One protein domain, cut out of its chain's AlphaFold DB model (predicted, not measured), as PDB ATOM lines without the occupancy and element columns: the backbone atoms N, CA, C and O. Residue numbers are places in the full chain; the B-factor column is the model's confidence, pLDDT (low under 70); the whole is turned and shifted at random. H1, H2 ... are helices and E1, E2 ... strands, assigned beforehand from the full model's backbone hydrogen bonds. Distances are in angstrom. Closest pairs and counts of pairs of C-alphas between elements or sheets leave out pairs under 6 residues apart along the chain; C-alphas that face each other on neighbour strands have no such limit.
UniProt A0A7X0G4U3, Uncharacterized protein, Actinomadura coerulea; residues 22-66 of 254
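What this domain is: This is residues 22 to 66 of the 254 residues of an uncharacterized protein of Actinomadura coerulea (UniProt A0A7X0G4U3). A small two-strand hairpin, E1 and E2, has two short helices, H1 and H2, set at a steep angle near E1; the long link after H1 adds a short pairing to E1. The printed part has 45 residues, in the order H1, E1, E2, H2, with an antiparallel sheet and a mixed class. It is compact, with a radius of gyration of the C-alphas of 9.2 A and spans of 26 by 20 by 18 A.

How they stand to each other: H1, residues 28 to 37, comes closest to E1, residues 49 to 52, at the C-alphas of Val 32 and Ile 50, 6.3 A apart. Residues 42 to 43 pair antiparallel with 50 to 51. E1 and E2, residues 55 to 58, form a hairpin at 142 degrees; N 50 and O 57 are 2.9 A apart, within hydrogen-bond range. H2, residues 59 to 65, comes closest to E1 at the C-alphas of His 49 and Leu 59, 5.6 A apart. H1 and H2 are close but not clearly touching, their closest C-alphas, Gln 28 and Leu 59, 7.8 A apart. They run the same way at a steep tilt of 54 degrees. H1 and E2 are apart. In H1 and H2 every O i to N i+4 pair is within hydrogen-bond range.

Where its parts are: H1 begins at C-alpha 28 (155.294, 104.679, 21.153) and is 14.3 A long. E1 is 9.4 A, E2 9.8 A and H2 9.8 A, ending at C-alpha 65 (152.643, 112.017, 6.010).

The domain as a whole: The farthest C-alphas, Ala 26 and Ala 53, are 25.8 A apart. The printed part has no cut; the link from H1 to E1 is long. No printed residue is under 70 in pLDDT.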
ATOM      1  N   CYS A  22     149.923  99.951  18.457       79.19
ATOM      2  CA  CYS A  22     151.120 100.714  18.091       79.19
ATOM      3  C   CYS A  22     151.092 102.182  18.547       79.19
ATOM      4  O   CYS A  22     152.145 102.761  18.811       79.19
ATOM      5  N   LEU A  23     149.911 102.805  18.621       81.12
ATOM      6  CA  LEU A  23     149.767 104.211  19.029       81.12
ATOM      7  C   LEU A  23     149.604 104.401  20.535       81.12
ATOM      8  O   LEU A  23     149.710 105.532  21.022       81.12
ATOM      9  N   SER A  24     149.373 103.322  21.280       83.12
ATOM     10  CA  SER A  24     149.269 103.398  22.729       83.12
ATOM     11  C   SER A  24     150.562 103.971  23.339       83.12
ATOM     12  O   SER A  24     151.661 103.641  22.882       83.12
ATOM     13  N   PRO A  25     150.478 104.812  24.387       80.94
ATOM     14  CA  PRO A  25     151.656 105.437  24.994       80.94
ATOM     15  C   PRO A  25     152.751 104.447  25.413       80.94
ATOM     16  O   PRO A  25     153.934 104.779  25.344       80.94
ATOM     17  N   ALA A  26     152.364 103.225  25.797       75.12
ATOM     18  CA  ALA A  26     153.280 102.151  26.171       75.12
ATOM     19  C   ALA A  26     154.185 101.703  25.009       75.12
ATOM     20  O   ALA A  26     155.353 101.393  25.230       75.12
ATOM     21  N   HIS A  27     153.681 101.744  23.773       81.81
ATOM     22  CA  HIS A  27     154.358 101.210  22.589       81.81
ATOM     23  C   HIS A  27     154.971 102.290  21.684       81.81
ATOM     24  O   HIS A  27     155.709 101.973  20.753       81.81
ATOM     25  N   GLN A  28     154.765 103.579  21.975       84.50
ATOM     26  CA  GLN A  28     155.294 104.679  21.153       84.50
ATOM     27  C   GLN A  28     156.827 104.683  21.051       84.50
ATOM     28  O   GLN A  28     157.376 104.940  19.980       84.50
ATOM     29  N   THR A  29     157.533 104.365  22.141       81.56
ATOM     30  CA  THR A  29     159.007 104.289  22.113       81.56
ATOM     31  C   THR A  29     159.480 103.098  21.272       81.56
ATOM     32  O   THR A  29     160.430 103.219  20.501       81.56
ATOM     33  N   GLU A  30     158.805 101.957  21.384       82.38
ATOM     34  CA  GLU A  30     159.124 100.740  20.631       82.38
ATOM     35  C   GLU A  30     158.819 100.908  19.141       82.38
ATOM     36  O   GLU A  30     159.608 100.487  18.300       82.38
ATOM     37  N   LEU A  31     157.747 101.627  18.808       85.12
ATOM     38  CA  LEU A  31     157.404 101.990  17.439       85.12
ATOM     39  C   LEU A  31     158.473 102.887  16.798       85.12
ATOM     40  O   LEU A  31     158.873 102.648  15.657       85.12
ATOM     41  N   VAL A  32     158.993 103.884  17.530       87.88
ATOM     42  CA  VAL A  32     160.136 104.695  17.064       87.88
ATOM     43  C   VAL A  32     161.369 103.813  16.854       87.88
ATOM     44  O   VAL A  32     162.079 103.974  15.863       87.88
ATOM     45  N   ASN A  33     161.622 102.854  17.745       83.19
ATOM     46  CA  ASN A  33     162.760 101.941  17.625       83.19
ATOM     47  C   ASN A  33     162.644 101.028  16.402       83.19
ATOM     48  O   ASN A  33     163.616 100.892  15.661       83.19
ATOM     49  N   ALA A  34     161.462 100.462  16.159       83.75
ATOM     50  CA  ALA A  34     161.175  99.659  14.976       83.75
ATOM     51  C   ALA A  34     161.365 100.479  13.691       83.75
ATOM     52  O   ALA A  34     162.010 100.025  12.747       83.75
ATOM     53  N   ALA A  35     160.889 101.727  13.672       82.31
ATOM     54  CA  ALA A  35     161.069 102.621  12.534       82.31
ATOM     55  C   ALA A  35     162.551 102.937  12.255       82.31
ATOM     56  O   ALA A  35     162.977 102.914  11.099       82.31
ATOM     57  N   VAL A  36     163.355 103.176  13.296       85.19
ATOM     58  CA  VAL A  36     164.807 103.391  13.163       85.19
ATOM     59  C   VAL A  36     165.512 102.122  12.674       85.19
ATOM     60  O   VAL A  36     166.329 102.199  11.759       85.19
ATOM     61  N   ALA A  37     165.172 100.954  13.226       78.12
ATOM     62  CA  ALA A  37     165.753  99.671  12.822       78.12
ATOM     63  C   ALA A  37     165.459  99.325  11.351       78.12
ATOM     64  O   ALA A  37     166.315  98.783  10.657       78.12
ATOM     65  N   LEU A  38     164.275  99.697  10.856       74.75
ATOM     66  CA  LEU A  38     163.869  99.527   9.457       74.75
ATOM     67  C   LEU A  38     164.420 100.610   8.512       74.75
ATOM     68  O   LEU A  38     164.067 100.616   7.330       74.75
ATOM     69  N   GLY A  39     165.237 101.545   9.012       83.50
ATOM     70  CA  GLY A  39     165.807 102.640   8.222       83.50
ATOM     71  C   GLY A  39     164.778 103.671   7.747       83.50
ATOM     72  O   GLY A  39     165.002 104.351   6.750       83.50
ATOM     73  N   LEU A  40     163.634 103.784   8.430       84.31
ATOM     74  CA  LEU A  40     162.528 104.674   8.057       84.31
ATOM     75  C   LEU A  40     162.670 106.097   8.625       84.31
ATOM     76  O   LEU A  40     161.898 106.988   8.265       84.31
ATOM     77  N   GLY A  41     163.653 106.318   9.500       86.94
ATOM     78  CA  GLY A  41     163.984 107.615  10.080       86.94
ATOM     79  C   GLY A  41     165.050 107.513  11.170       86.94
ATOM     80  O   GLY A  41     165.549 106.436  11.486       86.94
ATOM     81  N   GLU A  42     165.388 108.655  11.760       84.56
ATOM     82  CA  GLU A  42     166.294 108.774  12.902       84.56
ATOM     83  C   GLU A  42     165.505 108.986  14.200       84.56
ATOM     84  O   GLU A  42     164.383 109.499  14.199       84.56
ATOM     85  N   ARG A  43     166.103 108.649  15.346       85.38
ATOM     86  CA  ARG A  43     165.504 108.961  16.648       85.38
ATOM     87  C   ARG A  43     165.569 110.473  16.902       85.38
ATOM     88  O   ARG A  43     166.641 111.069  16.802       85.38
ATOM     89  N   ALA A  44     164.440 111.090  17.247       83.75
ATOM     90  CA  ALA A  44     164.418 112.478  17.706       83.75
ATOM     91  C   ALA A  44     164.689 112.562  19.222       83.75
ATOM     92  O   ALA A  44     164.622 111.563  19.933       83.75
ATOM     93  N   ALA A  45     164.971 113.764  19.735       78.12
ATOM     94  CA  ALA A  45     165.190 113.967  21.172       78.12
ATOM     95  C   ALA A  45     163.938 113.639  22.014       78.12
ATOM     96  O   ALA A  45     164.046 113.124  23.125       78.12
ATOM     97  N   ALA A  46     162.745 113.901  21.472       77.81
ATOM     98  CA  ALA A  46     161.482 113.527  22.094       77.81
ATOM     99  C   ALA A  46     161.115 112.074  21.757       77.81
ATOM    100  O   ALA A  46     161.104 111.680  20.593       77.81
ATOM    101  N   ARG A  47     160.747 111.289  22.778       73.62
ATOM    102  CA  ARG A  47     160.442 109.846  22.663       73.62
ATOM    103  C   ARG A  47     159.241 109.519  21.768       73.62
ATOM    104  O   ARG A  47     159.108 108.394  21.311       73.62
ATOM    105  N   THR A  48     158.387 110.505  21.518       81.50
ATOM    106  CA  THR A  48     157.176 110.411  20.690       81.50
ATOM    107  C   THR A  48     157.376 110.978  19.283       81.50
ATOM    108  O   THR A  48     156.411 111.206  18.551       81.50
ATOM    109  N   HIS A  49     158.625 111.278  18.921       87.38
ATOM    110  CA  HIS A  49     158.982 111.912  17.664       87.38
ATOM    111  C   HIS A  49     160.024 111.080  16.917       87.38
ATOM    112  O   HIS A  49     160.996 110.580  17.484       87.38
ATOM    113  N   ILE A  50     159.841 111.001  15.606       86.50
ATOM    114  CA  ILE A  50     160.808 110.448  14.667       86.50
ATOM    115  C   ILE A  50     161.353 111.584  13.811       86.50
ATOM    116  O   ILE A  50     160.630 112.500  13.422       86.50
ATOM    117  N   LYS A  51     162.650 111.560  13.538       90.56
ATOM    118  CA  LYS A  51     163.302 112.546  12.692       90.56
ATOM    119  C   LYS A  51     163.361 112.012  11.264       90.56
ATOM    120  O   LYS A  51     164.042 111.031  10.985       90.56
ATOM    121  N   VAL A  52     162.636 112.659  10.360       83.25
ATOM    122  CA  VAL A  52     162.554 112.287   8.941       83.25
ATOM    123  C   VAL A  52     163.066 113.463   8.123       83.25
ATOM    124  O   VAL A  52     162.603 114.586   8.312       83.25
ATOM    125  N   ALA A  53     164.057 113.224   7.257       80.75
ATOM    126  CA  ALA A  53     164.708 114.268   6.455       80.75
ATOM    127  C   ALA A  53     165.167 115.484   7.291       80.75
ATOM    128  O   ALA A  53     164.942 116.635   6.929       80.75
ATOM    129  N   GLY A  54     165.764 115.235   8.461       79.88
ATOM    130  CA  GLY A  54     166.265 116.303   9.331       79.88
ATOM    131  C   GLY A  54     165.240 116.894  10.307       79.88
ATOM    132  O   GLY A  54     165.649 117.496  11.297       79.88
ATOM    133  N   LYS A  55     163.934 116.688  10.092       87.31
ATOM    134  CA  LYS A  55     162.865 117.311  10.888       87.31
ATOM    135  C   LYS A  55     162.272 116.347  11.910       87.31
ATOM    136  O   LYS A  55     161.863 115.245  11.553       87.31
ATOM    137  N   ALA A  56     162.190 116.778  13.169       90.19
ATOM    138  CA  ALA A  56     161.476 116.049  14.213       90.19
ATOM    139  C   ALA A  56     159.962 116.117  13.959       90.19
ATOM    140  O   ALA A  56     159.380 117.201  13.911       90.19
ATOM    141  N   THR A  57     159.341 114.954  13.807       89.12
ATOM    142  CA  THR A  57     157.931 114.801  13.455       89.12
ATOM    143  C   THR A  57     157.252 113.909  14.496       89.12
ATOM    144  O   THR A  57     157.737 112.800  14.736       89.12
ATOM    145  N   PRO A  58     156.155 114.352  15.134       91.19
ATOM    146  CA  PRO A  58     155.408 113.513  16.068       91.19
ATOM    147  C   PRO A  58     154.801 112.307  15.343       91.19
ATOM    148  O   PRO A  58     154.426 112.418  14.174       91.19
ATOM    149  N   LEU A  59     154.681 111.164  16.027       88.06
ATOM    150  CA  LEU A  59     154.207 109.903  15.433       88.06
ATOM    151  C   LEU A  59     152.858 110.037  14.701       88.06
ATOM    152  O   LEU A  59     152.712 109.505  13.602       88.06
ATOM    153  N   ASP A  60     151.915 110.824  15.232       86.88
ATOM    154  CA  ASP A  60     150.620 111.077  14.579       86.88
ATOM    155  C   ASP A  60     150.758 111.838  13.255       86.88
ATOM    156  O   ASP A  60     150.060 111.559  12.276       86.88
ATOM    157  N   ALA A  61     151.679 112.804  13.202       89.00
ATOM    158  CA  ALA A  61     151.977 113.536  11.977       89.00
ATOM    159  C   ALA A  61     152.752 112.659  10.986       89.00
ATOM    160  O   ALA A  61     152.491 112.723   9.785       89.00
ATOM    161  N   TRP A  62     153.655 111.807  11.477       91.88
ATOM    162  CA  TRP A  62     154.398 110.856  10.655       91.88
ATOM    163  C   TRP A  62     153.462 109.839   9.993       91.88
ATOM    164  O   TRP A  62     153.563 109.636   8.785       91.88
ATOM    165  N   ARG A  63     152.479 109.305  10.730       89.88
ATOM    166  CA  ARG A  63     151.432 108.420  10.193       89.88
ATOM    167  C   ARG A  63     150.676 109.056   9.028       89.88
ATOM    168  O   ARG A  63     150.463 108.412   8.009       89.88
ATOM    169  N   LYS A  64     150.285 110.328   9.162       89.56
ATOM    170  CA  LYS A  64     149.560 111.061   8.109       89.56
ATOM    171  C   LYS A  64     150.433 111.349   6.885       89.56
ATOM    172  O   LYS A  64     149.938 111.316   5.767       89.56
ATOM    173  N   GLN A  65     151.717 111.644   7.088       87.75
ATOM    174  CA  GLN A  65     152.643 112.017   6.010       87.75
ATOM    175  C   GLN A  65     153.246 110.811   5.277       87.75
ATOM    176  O   GLN A  65     153.582 110.911   4.098       87.75
ATOM    177  N   LYS A  66     153.444 109.692   5.981       89.75
ATOM    178  CA  LYS A  66     154.111 108.478   5.492       89.75
ATOM    179  C   LYS A  66     153.371 107.218   5.982       89.75
ATOM    180  O   LYS A  66     153.950 106.434   6.738       89.75
TER     181      LYS A  66